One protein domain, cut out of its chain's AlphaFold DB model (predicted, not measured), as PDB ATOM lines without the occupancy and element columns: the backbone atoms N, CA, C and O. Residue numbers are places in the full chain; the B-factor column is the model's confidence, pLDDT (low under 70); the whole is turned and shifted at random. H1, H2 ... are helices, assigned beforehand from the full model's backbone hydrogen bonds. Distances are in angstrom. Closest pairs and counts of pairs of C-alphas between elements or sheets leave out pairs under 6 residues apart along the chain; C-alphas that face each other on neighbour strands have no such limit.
ATOM      1  N   SER A  12     -31.277 -41.268 -37.136       95.44
ATOM      2  CA  SER A  12     -30.318 -42.285 -36.698       95.44
ATOM      3  C   SER A  12     -30.469 -42.654 -35.214       95.44
ATOM      4  O   SER A  12     -30.485 -43.839 -34.862       95.44
ATOM      5  N   GLU A  13     -30.659 -41.663 -34.341       95.44
ATOM      6  CA  GLU A  13     -30.797 -41.844 -32.893       95.44
ATOM      7  C   GLU A  13     -32.180 -42.350 -32.511       95.44
ATOM      8  O   GLU A  13     -32.291 -43.197 -31.620       95.44
ATOM      9  N   PHE A  14     -33.227 -41.895 -33.207       94.19
ATOM     10  CA  PHE A  14     -34.580 -42.418 -33.048       94.19
ATOM     11  C   PHE A  14     -34.616 -43.906 -33.416       94.19
ATOM     12  O   PHE A  14     -34.956 -44.740 -32.575       94.19
ATOM     13  N   CYS A  15     -34.150 -44.271 -34.616       92.69
ATOM     14  CA  CYS A  15     -34.087 -45.667 -35.057       92.69
ATOM     15  C   CYS A  15     -33.224 -46.535 -34.125       92.69
ATOM     16  O   CYS A  15     -33.593 -47.672 -33.819       92.69
ATOM     17  N   THR A  16     -32.094 -46.011 -33.640       93.50
ATOM     18  CA  THR A  16     -31.227 -46.704 -32.669       93.50
ATOM     19  C   THR A  16     -31.907 -46.865 -31.307       93.50
ATOM     20  O   THR A  16     -31.763 -47.905 -30.666       93.50
ATOM     21  N   SER A  17     -32.679 -45.872 -30.866       92.06
ATOM     22  CA  SER A  17     -33.411 -45.906 -29.597       92.06
ATOM     23  C   SER A  17     -34.593 -46.876 -29.639       92.06
ATOM     24  O   SER A  17     -34.772 -47.637 -28.691       92.06
ATOM     25  N   ILE A  18     -35.332 -46.945 -30.749       90.94
ATOM     26  CA  ILE A  18     -36.390 -47.949 -30.952       90.94
ATOM     27  C   ILE A  18     -35.804 -49.373 -30.967       90.94
ATOM     28  O   ILE A  18     -36.297 -50.243 -30.249       90.94
ATOM     29  N   LYS A  19     -34.676 -49.596 -31.658       91.06
ATOM     30  CA  LYS A  19     -33.944 -50.885 -31.664       91.06
ATOM     31  C   LYS A  19     -33.389 -51.298 -30.287       91.06
ATOM     32  O   LYS A  19     -33.051 -52.466 -30.091       91.06
ATOM     33  N   ARG A  20     -33.293 -50.367 -29.325       90.19
ATOM     34  CA  ARG A  20     -32.951 -50.648 -27.915       90.19
ATOM     35  C   ARG A  20     -34.164 -51.055 -27.067       90.19
ATOM     36  O   ARG A  20     -33.949 -51.706 -26.049       90.19
ATOM     37  N   LEU A  21     -35.392 -50.701 -27.462       88.44
ATOM     38  CA  LEU A  21     -36.623 -51.105 -26.764       88.44
ATOM     39  C   LEU A  21     -36.994 -52.558 -27.091       88.44
ATOM     40  O   LEU A  21     -37.209 -53.355 -26.183       88.44
ATOM     41  N   ASP A  22     -36.996 -52.920 -28.375       88.62
ATOM     42  CA  ASP A  22     -37.071 -54.314 -28.821       88.62
ATOM     43  C   ASP A  22     -36.207 -54.505 -30.073       88.62
ATOM     44  O   ASP A  22     -36.380 -53.832 -31.091       88.62
ATOM     45  N   ARG A  23     -35.275 -55.463 -30.003       87.50
ATOM     46  CA  ARG A  23     -34.331 -55.782 -31.086       87.50
ATOM     47  C   ARG A  23     -35.015 -56.319 -32.349       87.50
ATOM     48  O   ARG A  23     -34.378 -56.349 -33.396       87.50
ATOM     49  N   ARG A  24     -36.277 -56.749 -32.249       91.56
ATOM     50  CA  ARG A  24     -37.107 -57.224 -33.368       91.56
ATOM     51  C   ARG A  24     -37.712 -56.079 -34.190       91.56
ATOM     52  O   ARG A  24     -38.214 -56.329 -35.282       91.56
ATOM     53  N   ILE A  25     -37.686 -54.836 -33.693       88.88
ATOM     54  CA  ILE A  25     -38.244 -53.681 -34.410       88.88
ATOM     55  C   ILE A  25     -37.204 -53.137 -35.395       88.88
ATOM     56  O   ILE A  25     -36.327 -52.335 -35.061       88.88
ATOM     57  N   HIS A  26     -37.327 -53.562 -36.648       88.12
ATOM     58  CA  HIS A  26     -36.518 -53.064 -37.754       88.12
ATOM     59  C   HIS A  26     -37.128 -51.790 -38.350       88.12
ATOM     60  O   HIS A  26     -37.801 -51.849 -39.369       88.12
ATOM     61  N   MET A  27     -36.854 -50.629 -37.743       90.50
ATOM     62  CA  MET A  27     -37.096 -49.350 -38.425       90.50
ATOM     63  C   MET A  27     -36.076 -49.097 -39.543       90.50
ATOM     64  O   MET A  27     -34.855 -49.187 -39.320       90.50
ATOM     65  N   SER A  28     -36.616 -48.723 -40.701       92.62
ATOM     66  CA  SER A  28     -35.961 -48.053 -41.824       92.62
ATOM     67  C   SER A  28     -36.123 -46.526 -41.742       92.62
ATOM     68  O   SER A  28     -36.924 -46.005 -40.966       92.62
ATOM     69  N   GLU A  29     -35.388 -45.800 -42.582       92.94
ATOM     70  CA  GLU A  29     -35.549 -44.350 -42.744       92.94
ATOM     71  C   GLU A  29     -36.925 -43.985 -43.329       92.94
ATOM     72  O   GLU A  29     -37.562 -43.042 -42.868       92.94
ATOM     73  N   SER A  30     -37.461 -44.799 -44.244       94.62
ATOM     74  CA  SER A  30     -38.842 -44.675 -44.730       94.62
ATOM     75  C   SER A  30     -39.887 -44.793 -43.613       94.62
ATOM     76  O   SER A  30     -40.884 -44.074 -43.641       94.62
ATOM     77  N   ASP A  31     -39.661 -45.623 -42.590       94.06
ATOM     78  CA  ASP A  31     -40.577 -45.711 -41.442       94.06
ATOM     79  C   ASP A  31     -40.523 -44.447 -40.580       94.06
ATOM     80  O   ASP A  31     -41.557 -43.977 -40.108       94.06
ATOM     81  N   PHE A  32     -39.337 -43.853 -40.412       93.94
ATOM     82  CA  PHE A  32     -39.182 -42.563 -39.735       93.94
ATOM     83  C   PHE A  32     -39.911 -41.442 -40.492       93.94
ATOM     84  O   PHE A  32     -40.656 -40.673 -39.883       93.94
ATOM     85  N   VAL A  33     -39.780 -41.393 -41.822       94.44
ATOM     86  CA  VAL A  33     -40.513 -40.457 -42.695       94.44
ATOM     87  C   VAL A  33     -42.034 -40.663 -42.577       94.44
ATOM     88  O   VAL A  33     -42.773 -39.693 -42.413       94.44
ATOM     89  N   ASN A  34     -42.515 -41.909 -42.548       92.75
ATOM     90  CA  ASN A  34     -43.939 -42.224 -42.363       92.75
ATOM     91  C   ASN A  34     -44.472 -41.799 -40.977       92.75
ATOM     92  O   ASN A  34     -45.536 -41.178 -40.881       92.75
ATOM     93  N   ILE A  35     -43.734 -42.096 -39.900       91.31
ATOM     94  CA  ILE A  35     -44.091 -41.723 -38.517       91.31
ATOM     95  C   ILE A  35     -44.131 -40.197 -38.355       91.31
ATOM     96  O   ILE A  35     -45.056 -39.663 -37.744       91.31
ATOM     97  N   THR A  36     -43.167 -39.490 -38.949       93.94
ATOM     98  CA  THR A  36     -43.068 -38.020 -38.911       93.94
ATOM     99  C   THR A  36     -43.983 -37.313 -39.917       93.94
ATOM    100  O   THR A  36     -43.912 -36.092 -40.043       93.94
ATOM    101  N   GLN A  37     -44.861 -38.042 -40.619       92.94
ATOM    102  CA  GLN A  37     -45.762 -37.514 -41.652       92.94
ATOM    103  C   GLN A  37     -45.017 -36.723 -42.744       92.94
ATOM    104  O   GLN A  37     -45.313 -35.556 -42.993       92.94
ATOM    105  N   ASN A  38     -44.032 -37.357 -43.381       93.69
ATOM    106  CA  ASN A  38     -43.136 -36.748 -44.370       93.69
ATOM    107  C   ASN A  38     -42.377 -35.524 -43.816       93.69
ATOM    108  O   ASN A  38     -42.216 -34.518 -44.502       93.69
ATOM    109  N   GLY A  39     -41.943 -35.598 -42.552       92.69
ATOM    110  CA  GLY A  39     -41.252 -34.511 -41.853       92.69
ATOM    111  C   GLY A  39     -42.154 -33.395 -41.309       92.69
ATOM    112  O   GLY A  39     -41.648 -32.487 -40.657       92.69
ATOM    113  N   ALA A  40     -43.480 -33.450 -41.497       93.69
ATOM    114  CA  ALA A  40     -44.406 -32.459 -40.930       93.69
ATOM    115  C   ALA A  40     -44.475 -32.481 -39.385       93.69
ATOM    116  O   ALA A  40     -44.969 -31.532 -38.777       93.69
ATOM    117  N   LEU A  41     -43.977 -33.549 -38.752       93.31
ATOM    118  CA  LEU A  41     -43.760 -33.674 -37.307       93.31
ATOM    119  C   LEU A  41     -42.258 -33.686 -36.945       93.31
ATOM    120  O   LEU A  41     -41.860 -34.362 -35.998       93.31
ATOM    121  N   CYS A  42     -41.435 -32.947 -37.692       95.56
ATOM    122  CA  CYS A  42     -40.044 -32.638 -37.353       95.56
ATOM    123  C   CYS A  42     -39.837 -31.130 -37.124       95.56
ATOM    124  O   CYS A  42     -40.656 -30.296 -37.511       95.56
ATOM    125  N   ASN A  43     -38.709 -30.782 -36.502       94.62
ATOM    126  CA  ASN A  43     -38.198 -29.417 -36.416       94.62
ATOM    127  C   ASN A  43     -37.629 -28.947 -37.780       94.62
ATOM    128  O   ASN A  43     -37.593 -29.695 -38.759       94.62
ATOM    129  N   VAL A  44     -37.119 -27.712 -37.838       93.44
ATOM    130  CA  VAL A  44     -36.522 -27.124 -39.059       93.44
ATOM    131  C   VAL A  44     -35.256 -27.832 -39.574       93.44
ATOM    132  O   VAL A  44     -34.859 -27.584 -40.708       93.44
ATOM    133  N   ASN A  45     -34.647 -28.718 -38.780       95.00
ATOM    134  CA  ASN A  45     -33.494 -29.537 -39.167       95.00
ATOM    135  C   ASN A  45     -33.909 -30.919 -39.721       95.00
ATOM    136  O   ASN A  45     -33.059 -31.660 -40.207       95.00
ATOM    137  N   GLY A  46     -35.194 -31.293 -39.630       95.75
ATOM    138  CA  GLY A  46     -35.683 -32.644 -39.941       95.75
ATOM    139  C   GLY A  46     -35.646 -33.629 -38.760       95.75
ATOM    140  O   GLY A  46     -35.839 -34.829 -38.954       95.75
ATOM    141  N   GLU A  47     -35.435 -33.142 -37.536       96.75
ATOM    142  CA  GLU A  47     -35.255 -33.943 -36.315       96.75
ATOM    143  C   GLU A  47     -36.494 -33.882 -35.410       96.75
ATOM    144  O   GLU A  47     -37.264 -32.920 -35.437       96.75
ATOM    145  N   ILE A  48     -36.690 -34.884 -34.552       97.12
ATOM    146  CA  ILE A  48     -37.825 -34.908 -33.619       97.12
ATOM    147  C   ILE A  48     -37.422 -34.228 -32.302       97.12
ATOM    148  O   ILE A  48     -36.770 -34.839 -31.455       97.12
ATOM    149  N   GLY A  49     -37.839 -32.977 -32.108       95.56
ATOM    150  CA  GLY A  49     -37.715 -32.271 -30.830       95.56
ATOM    151  C   GLY A  49     -38.739 -32.715 -29.764       95.56
ATOM    152  O   GLY A  49     -39.597 -33.573 -30.007       95.56
ATOM    153  N   PRO A  50     -38.702 -32.137 -28.544       91.94
ATOM    154  CA  PRO A  50     -39.568 -32.564 -27.439       91.94
ATOM    155  C   PRO A  50     -41.053 -32.207 -27.621       91.94
ATOM    156  O   PRO A  50     -41.922 -32.819 -26.987       91.94
ATOM    157  N   GLY A  51     -41.369 -31.206 -28.451       90.81
ATOM    158  CA  GLY A  51     -42.749 -30.852 -28.806       90.81
ATOM    159  C   GLY A  51     -43.315 -31.799 -29.862       90.81
ATOM    160  O   GLY A  51     -44.444 -32.280 -29.746       90.81
ATOM    161  N   GLU A  52     -42.468 -32.128 -30.826       93.81
ATOM    162  CA  GLU A  52     -42.688 -32.965 -31.997       93.81
ATOM    163  C   GLU A  52     -42.912 -34.418 -31.560       93.81
ATOM    164  O   GLU A  52     -43.963 -34.997 -31.841       93.81
ATOM    165  N   PHE A  53     -42.014 -34.963 -30.728       92.31
ATOM    166  CA  PHE A  53     -42.159 -36.289 -30.115       92.31
ATOM    167  C   PHE A  53     -43.493 -36.428 -29.372       92.31
ATOM    168  O   PHE A  53     -44.183 -37.443 -29.452       92.31
ATOM    169  N   LYS A  54     -43.896 -35.373 -28.664       88.50
ATOM    170  CA  LYS A  54     -45.148 -35.326 -27.909       88.50
ATOM    171  C   LYS A  54     -46.377 -35.200 -28.812       88.50
ATOM    172  O   LYS A  54     -47.443 -35.674 -28.417       88.50
ATOM    173  N   ALA A  55     -46.257 -34.591 -29.991       84.38
ATOM    174  CA  ALA A  55     -47.304 -34.583 -31.009       84.38
ATOM    175  C   ALA A  55     -47.468 -35.979 -31.636       84.38
ATOM    176  O   ALA A  55     -48.586 -36.496 -31.649       84.38
ATOM    177  N   ILE A  56     -46.359 -36.624 -32.022       90.19
ATOM    178  CA  ILE A  56     -46.320 -38.014 -32.515       90.19
ATOM    179  C   ILE A  56     -46.965 -38.955 -31.488       90.19
ATOM    180  O   ILE A  56     -47.973 -39.592 -31.780       90.19
ATOM    181  N   MET A  57     -46.481 -38.973 -30.242       87.25
ATOM    182  CA  MET A  57     -47.027 -39.854 -29.198       87.25
ATOM    183  C   MET A  57     -48.514 -39.603 -28.908       87.25
ATOM    184  O   MET A  57     -49.248 -40.544 -28.617       87.25
ATOM    185  N   ARG A  58     -48.995 -38.354 -29.005       83.25
ATOM    186  CA  ARG A  58     -50.432 -38.040 -28.890       83.25
ATOM    187  C   ARG A  58     -51.241 -38.601 -30.058       83.25
ATOM    188  O   ARG A  58     -52.322 -39.140 -29.821       83.25
ATOM    189  N   ARG A  59     -50.737 -38.471 -31.288       85.38
ATOM    190  CA  ARG A  59     -51.364 -39.010 -32.502       85.38
ATOM    191  C   ARG A  59     -51.461 -40.530 -32.425       85.38
ATOM    192  O   ARG A  59     -52.561 -41.054 -32.559       85.38
ATOM    193  N   GLU A  60     -50.366 -41.215 -32.104       84.44
ATOM    194  CA  GLU A  60     -50.349 -42.681 -32.036       84.44
ATOM    195  C   GLU A  60     -51.201 -43.230 -30.882       84.44
ATOM    196  O   GLU A  60     -51.946 -44.186 -31.081       84.44
ATOM    197  N   LEU A  61     -51.211 -42.583 -29.707       82.19
ATOM    198  CA  LEU A  61     -52.150 -42.938 -28.631       82.19
ATOM    199  C   LEU A  61     -53.613 -42.733 -29.053       82.19
ATOM    200  O   LEU A  61     -54.460 -43.568 -28.746       82.19
ATOM    201  N   THR A  62     -53.919 -41.648 -29.772       79.00
ATOM    202  CA  THR A  62     -55.281 -41.382 -30.272       79.00
ATOM    203  C   THR A  62     -55.696 -42.420 -31.313       79.00
ATOM    204  O   THR A  62     -56.805 -42.945 -31.229       79.00
ATOM    205  N   SER A  63     -54.792 -42.755 -32.238       79.38
ATOM    206  CA  SER A  63     -54.971 -43.794 -33.256       79.38
ATOM    207  C   SER A  63     -55.220 -45.161 -32.608       79.38
ATOM    208  O   SER A  63     -56.247 -45.780 -32.866       79.38
ATOM    209  N   TYR A  64     -54.373 -45.576 -31.657       79.56
ATOM    210  CA  TYR A  64     -54.542 -46.827 -30.910       79.56
ATOM    211  C   TYR A  64     -55.896 -46.910 -30.192       79.56
ATOM    212  O   TYR A  64     -56.596 -47.917 -30.309       79.56
ATOM    213  N   ILE A  65     -56.306 -45.846 -29.490       75.94
ATOM    214  CA  ILE A  65     -57.620 -45.784 -28.834       75.94
ATOM    215  C   ILE A  65     -58.746 -45.902 -29.875       75.94
ATOM    216  O   ILE A  65     -59.690 -46.656 -29.654       75.94
ATOM    217  N   GLN A  66     -58.653 -45.212 -31.016       74.81
ATOM    218  CA  GLN A  66     -59.656 -45.275 -32.088       74.81
ATOM    219  C   GLN A  66     -59.745 -46.658 -32.748       74.81
ATOM    220  O   GLN A  66     -60.857 -47.154 -32.945       74.81
ATOM    221  N   THR A  67     -58.614 -47.308 -33.043       77.56
ATOM    222  CA  THR A  67     -58.583 -48.686 -33.555       77.56
ATOM    223  C   THR A  67     -59.241 -49.631 -32.558       77.56
ATOM    224  O   THR A  67     -60.176 -50.328 -32.930       77.56
ATOM    225  N   ARG A  68     -58.867 -49.576 -31.272       77.06
ATOM    226  CA  ARG A  68     -59.489 -50.415 -30.233       77.06
ATOM    227  C   ARG A  68     -60.989 -50.173 -30.083       77.06
ATOM    228  O   ARG A  68     -61.745 -51.131 -29.973       77.06
ATOM    229  N   LEU A  69     -61.434 -48.917 -30.099       71.19
ATOM    230  CA  LEU A  69     -62.863 -48.585 -30.067       71.19
ATOM    231  C   LEU A  69     -63.604 -49.150 -31.287       71.19
ATOM    232  O   LEU A  69     -64.698 -49.688 -31.126       71.19
ATOM    233  N   THR A  70     -63.000 -49.071 -32.475       75.38
ATOM    234  CA  THR A  70     -63.549 -49.653 -33.708       75.38
ATOM    235  C   THR A  70     -63.612 -51.180 -33.623       75.38
ATOM    236  O   THR A  70     -64.687 -51.734 -33.855       75.38
ATOM    237  N   ASP A  71     -62.526 -51.846 -33.206       76.94
ATOM    238  CA  ASP A  71     -62.461 -53.299 -32.981       76.94
ATOM    239  C   ASP A  71     -63.641 -53.753 -32.102       76.94
ATOM    240  O   ASP A  71     -64.461 -54.568 -32.526       76.94
ATOM    241  N   PHE A  72     -63.793 -53.166 -30.907       64.38
ATOM    242  CA  PHE A  72     -64.892 -53.486 -29.986       64.38
ATOM    243  C   PHE A  72     -66.275 -53.145 -30.556       64.38
ATOM    244  O   PHE A  72     -67.231 -53.891 -30.344       64.38
ATOM    245  N   SER A  73     -66.406 -52.057 -31.323       66.38
ATOM    246  CA  SER A  73     -67.684 -51.692 -31.951       66.38
ATOM    247  C   SER A  73     -68.157 -52.693 -33.012       66.38
ATOM    248  O   SER A  73     -69.358 -52.754 -33.275       66.38
ATOM    249  N   ASN A  74     -67.249 -53.508 -33.564       69.94
ATOM    250  CA  ASN A  74     -67.566 -54.554 -34.536       69.94
ATOM    251  C   ASN A  74     -68.016 -55.874 -33.869       69.94
ATOM    252  O   ASN A  74     -68.807 -56.613 -34.453       69.94
ATOM    253  N   TYR A  75     -67.611 -56.157 -32.624       61.91
ATOM    254  CA  TYR A  75     -68.019 -57.353 -31.858       61.91
ATOM    255  C   TYR A  75     -69.410 -57.215 -31.195       61.91
ATOM    256  O   TYR A  75     -69.643 -57.672 -30.076       61.91
ATOM    257  N   ARG A  76     -70.369 -56.551 -31.847       53.50
ATOM    258  CA  ARG A  76     -71.566 -55.999 -31.178       53.50
ATOM    259  C   ARG A  76     -72.788 -56.928 -31.075       53.50
ATOM    260  O   ARG A  76     -73.918 -56.451 -31.031       53.50
ATOM    261  N   THR A  77     -72.586 -58.246 -31.053       54.75
ATOM    262  CA  THR A  77     -73.655 -59.253 -31.243       54.75
ATOM    263  C   THR A  77     -74.064 -60.054 -29.997       54.75
ATOM    264  O   THR A  77     -74.877 -60.968 -30.118       54.75
ATOM    265  N   SER A  78     -73.570 -59.730 -28.794       54.84
ATOM    266  CA  SER A  78     -74.032 -60.356 -27.538       54.84
ATOM    267  C   SER A  78     -74.009 -59.393 -26.348       54.84
ATOM    268  O   SER A  78     -73.072 -58.610 -26.199       54.84
ATOM    269  N   ALA A  79     -75.009 -59.497 -25.467       58.38
ATOM    270  CA  ALA A  79     -75.123 -58.686 -24.252       58.38
ATOM    271  C   ALA A  79     -74.000 -58.969 -23.230       58.38
ATOM    272  O   ALA A  79     -73.507 -58.040 -22.593       58.38
ATOM    273  N   ASP A  80     -73.509 -60.210 -23.136       55.97
ATOM    274  CA  ASP A  80     -72.363 -60.549 -22.269       55.97
ATOM    275  C   ASP A  80     -71.062 -59.854 -22.722       55.97
ATOM    276  O   ASP A  80     -70.149 -59.603 -21.923       55.97
ATOM    277  N   MET A  81     -70.981 -59.463 -24.000       57.09
ATOM    278  CA  MET A  81     -69.867 -58.653 -24.487       57.09
ATOM    279  C   MET A  81     -69.977 -57.181 -24.075       57.09
ATOM    280  O   MET A  81     -68.942 -56.531 -24.022       57.09
ATOM    281  N   GLU A  82     -71.137 -56.639 -23.679       54.81
ATOM    282  CA  GLU A  82     -71.201 -55.253 -23.171       54.81
ATOM    283  C   GLU A  82     -70.453 -55.093 -21.842       54.81
ATOM    284  O   GLU A  82     -69.673 -54.151 -21.679       54.81
ATOM    285  N   LEU A  83     -70.598 -56.052 -20.920       56.16
ATOM    286  CA  LEU A  83     -69.840 -56.059 -19.664       56.16
ATOM    287  C   LEU A  83     -68.330 -56.208 -19.927       56.16
ATOM    288  O   LEU A  83     -67.505 -55.559 -19.279       56.16
ATOM    289  N   THR A  84     -67.980 -57.012 -20.933       59.12
ATOM    290  CA  THR A  84     -66.598 -57.232 -21.388       59.12
ATOM    291  C   THR A  84     -66.011 -55.978 -22.052       59.12
ATOM    292  O   THR A  84     -64.872 -55.609 -21.766       59.12
ATOM    293  N   HIS A  85     -66.797 -55.257 -22.858       56.78
ATOM    294  CA  HIS A  85     -66.427 -53.981 -23.473       56.78
ATOM    295  C   HIS A  85     -66.234 -52.879 -22.428       56.78
ATOM    296  O   HIS A  85     -65.241 -52.159 -22.493       56.78
ATOM    297  N   ILE A  86     -67.111 -52.775 -21.423       60.44
ATOM    298  CA  ILE A  86     -66.929 -51.847 -20.293       60.44
ATOM    299  C   ILE A  86     -65.644 -52.190 -19.517       60.44
ATOM    300  O   ILE A  86     -64.897 -51.285 -19.135       60.44
ATOM    301  N   GLY A  87     -65.338 -53.480 -19.344       64.19
ATOM    302  CA  GLY A  87     -64.064 -53.948 -18.793       64.19
ATOM    303  C   GLY A  87     -62.852 -53.496 -19.616       64.19
ATOM    304  O   GLY A  87     -61.950 -52.857 -19.078       64.19
ATOM    305  N   ALA A  88     -62.847 -53.761 -20.924       61.47
ATOM    306  CA  ALA A  88     -61.740 -53.412 -21.816       61.47
ATOM    307  C   ALA A  88     -61.543 -51.891 -21.968       61.47
ATOM    308  O   ALA A  88     -60.412 -51.406 -21.907       61.47
ATOM    309  N   LEU A  89     -62.636 -51.125 -22.072       59.84
ATOM    310  CA  LEU A  89     -62.628 -49.658 -22.024       59.84
ATOM    311  C   LEU A  89     -61.968 -49.154 -20.742       59.84
ATOM    312  O   LEU A  89     -61.118 -48.267 -20.794       59.84
ATOM    313  N   LYS A  90     -62.328 -49.731 -19.592       62.31
ATOM    314  CA  LYS A  90     -61.765 -49.377 -18.286       62.31
ATOM    315  C   LYS A  90     -60.275 -49.716 -18.186       62.31
ATOM    316  O   LYS A  90     -59.533 -48.922 -17.609       62.31
ATOM    317  N   THR A  91     -59.824 -50.819 -18.789       67.00
ATOM    318  CA  THR A  91     -58.394 -51.152 -18.908       67.00
ATOM    319  C   THR A  91     -57.655 -50.116 -19.755       67.00
ATOM    320  O   THR A  91     -56.725 -49.497 -19.245       67.00
ATOM    321  N   ILE A  92     -58.114 -49.830 -20.980       61.94
ATOM    322  CA  ILE A  92     -57.489 -48.833 -21.873       61.94
ATOM    323  C   ILE A  92     -57.473 -47.446 -21.221       61.94
ATOM    324  O   ILE A  92     -56.452 -46.762 -21.234       61.94
ATOM    325  N   LEU A  93     -58.571 -47.034 -20.583       59.34
ATOM    326  CA  LEU A  93     -58.620 -45.787 -19.821       59.34
ATOM    327  C   LEU A  93     -57.628 -45.789 -18.653       59.34
ATOM    328  O   LEU A  93     -57.030 -44.750 -18.388       59.34
ATOM    329  N   SER A  94     -57.405 -46.923 -17.980       63.97
ATOM    330  CA  SER A  94     -56.399 -47.026 -16.915       63.97
ATOM    331  C   SER A  94     -54.961 -46.956 -17.444       63.97
ATOM    332  O   SER A  94     -54.144 -46.277 -16.829       63.97
ATOM    333  N   GLU A  95     -54.667 -47.556 -18.603       61.09
ATOM    334  CA  GLU A  95     -53.362 -47.486 -19.280       61.09
ATOM    335  C   GLU A  95     -53.069 -46.056 -19.754       61.09
ATOM    336  O   GLU A  95     -52.030 -45.481 -19.426       61.09
ATOM    337  N   VAL A  96     -54.027 -45.436 -20.449       56.66
ATOM    338  CA  VAL A  96     -53.951 -44.042 -20.905       56.66
ATOM    339  C   VAL A  96     -53.843 -43.083 -19.717       56.66
ATOM    340  O   VAL A  96     -53.083 -42.117 -19.784       56.66
ATOM    341  N   PHE A  97     -54.533 -43.353 -18.604       57.72
ATOM    342  CA  PHE A  97     -54.402 -42.564 -17.378       57.72
ATOM    343  C   PHE A  97     -53.058 -42.796 -16.672       57.72
ATOM    344  O   PHE A  97     -52.524 -41.843 -16.109       57.72
ATOM    345  N   LEU A  98     -52.470 -43.998 -16.737       60.72
ATOM    346  CA  LEU A  98     -51.104 -44.261 -16.263       60.72
ATOM    347  C   LEU A  98     -50.095 -43.437 -17.069       60.72
ATOM    348  O   LEU A  98     -49.351 -42.649 -16.496       60.72
ATOM    349  N   ILE A  99     -50.143 -43.534 -18.399       56.50
ATOM    350  CA  ILE A  99     -49.266 -42.789 -19.318       56.50
ATOM    351  C   ILE A  99     -49.439 -41.274 -19.120       56.50
ATOM    352  O   ILE A  99     -48.459 -40.530 -19.035       56.50
ATOM    353  N   ALA A 100     -50.682 -40.801 -18.981       52.00
ATOM    354  CA  ALA A 100     -50.977 -39.400 -18.700       52.00
ATOM    355  C   ALA A 100     -50.520 -38.958 -17.299       52.00
ATOM    356  O   ALA A 100     -50.161 -37.791 -17.138       52.00
ATOM    357  N   ARG A 101     -50.515 -39.854 -16.302       53.28
ATOM    358  CA  ARG A 101     -50.003 -39.609 -14.944       53.28
ATOM    359  C   ARG A 101     -48.481 -39.526 -14.938       53.28
ATOM    360  O   ARG A 101     -47.970 -38.556 -14.392       53.28
ATOM    361  N   GLU A 102     -47.779 -40.421 -15.623       53.44
ATOM    362  CA  GLU A 102     -46.320 -40.365 -15.815       53.44
ATOM    363  C   GLU A 102     -45.905 -39.027 -16.459       53.44
ATOM    364  O   GLU A 102     -45.055 -38.291 -15.954       53.44
ATOM    365  N   GLN A 103     -46.623 -38.628 -17.516       50.66
ATOM    366  CA  GLN A 103     -46.475 -37.338 -18.208       50.66
ATOM    367  C   GLN A 103     -46.900 -36.110 -17.371       50.66
ATOM    368  O   GLN A 103     -46.613 -34.964 -17.749       50.66
ATOM    369  N   ARG A 104     -47.607 -36.316 -16.252       51.62
ATOM    370  CA  ARG A 104     -47.985 -35.268 -15.289       51.62
ATOM    371  C   ARG A 104     -46.975 -35.180 -14.152       51.62
ATOM    372  O   ARG A 104     -46.623 -34.059 -13.794       51.62
ATOM    373  N   ASN A 105     -46.464 -36.320 -13.680       45.78
ATOM    374  CA  ASN A 105     -45.363 -36.423 -12.727       45.78
ATOM    375  C   ASN A 105     -44.137 -35.696 -13.278       45.78
ATOM    376  O   ASN A 105     -43.785 -34.682 -12.700       45.78
ATOM    377  N   MET A 106     -43.636 -36.018 -14.481       42.00
ATOM    378  CA  MET A 106     -42.491 -35.292 -15.076       42.00
ATOM    379  C   MET A 106     -42.651 -33.757 -15.085       42.00
ATOM    380  O   MET A 106     -41.675 -33.019 -14.968       42.00
ATOM    381  N   ARG A 107     -43.886 -33.246 -15.212       46.72
ATOM    382  CA  ARG A 107     -44.168 -31.801 -15.186       46.72
ATOM    383  C   ARG A 107     -44.322 -31.232 -13.771       46.72
ATOM    384  O   ARG A 107     -44.084 -30.041 -13.588       46.72
ATOM    385  N   HIS A 108     -44.719 -32.050 -12.801       47.72
ATOM    386  CA  HIS A 108     -44.735 -31.708 -11.381       47.72
ATOM    387  C   HIS A 108     -43.324 -31.786 -10.789       47.72
ATOM    388  O   HIS A 108     -42.908 -30.842 -10.128       47.72
TER     389      HIS A 108
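AT A GLANCE: This is residues 12 to 108 of the 447 residues of a protein of Cryptomonas curvata (UniProt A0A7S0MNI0). Two long helices, H4 and H3, run side by side in opposite ways, the chain folding back between them through a tight link, and a small head of H1, H2 and the unnamed residues 36 to 49 sits at the other end, where H3 begins. The build is loose: H3 and H4 come within 8 A of each other at few C-alphas, and H4 stays apart from both helices of the head. The printed part has 97 residues with four named helices, in the order H1, H2, H3, H4, and no named strand; its class is all helix. The whole is loose, with a radius of gyration of the C-alphas of 17.1 A, and only just elongated, spanning 52 by 35 by 27 A.

IN THESE COORDINATES: The longest helix is H4, residues 80 to 108, which measures 41.4 A from C-alpha 80 at (-72.363, -60.549, -22.269) to C-alpha 108 at (-44.735, -31.708, -11.381). Before it comes H3, residues 50 to 74, which measures 36.3 A and begins with C-alpha 50 at (-39.568, -32.564, -27.439). H2, residues 29 to 35, measures 9.9 A. H1, residues 12 to 21, measures 14.7 A and begins with C-alpha 12 at (-30.318, -42.285, -36.698).

HOW THE PARTS SIT: H4 and H3 are close but not clearly touching, with 2 pairs of C-alphas within 8 A; the closest C-alphas, those of Phe 72 and His 85, are 6.7 A apart. They run opposite ways at a shallow tilt of 8 degrees, with their centres 12.9 A apart. H3 and H2 are close but not clearly touching, and their closest C-alphas, those of Ile 56 and Ile 35, are 7.4 A apart. These two run the same way at a steep tilt of 67 degrees, only just short of about perpendicular. H2 and H1 are also close but not clearly touching, with the closest C-alphas, those of Phe 32 and Cys 15, 7.6 A apart; their lines are about perpendicular, at 75 degrees. H1 is apart from H3 and from H4, and H2 is apart from H4. In H1 and H2 every O i to N i+4 pair is within hydrogen-bond range; in H3 it is 20 of 21 and in H4 23 of 25.

THE WHOLE: The two C-alphas farthest apart are those of Asn 45 and Ala 79, at 53.0 A. The printed part has no cut. The link from H2 to H3 is long, with 14 residues; that from H1 to H2 is short, with 7, and that from H3 to H4 is tight, with 5. The mean pLDDT of the printed part is 77.0; residues 72 to 108 are under 70, and the mean of H4 is 56.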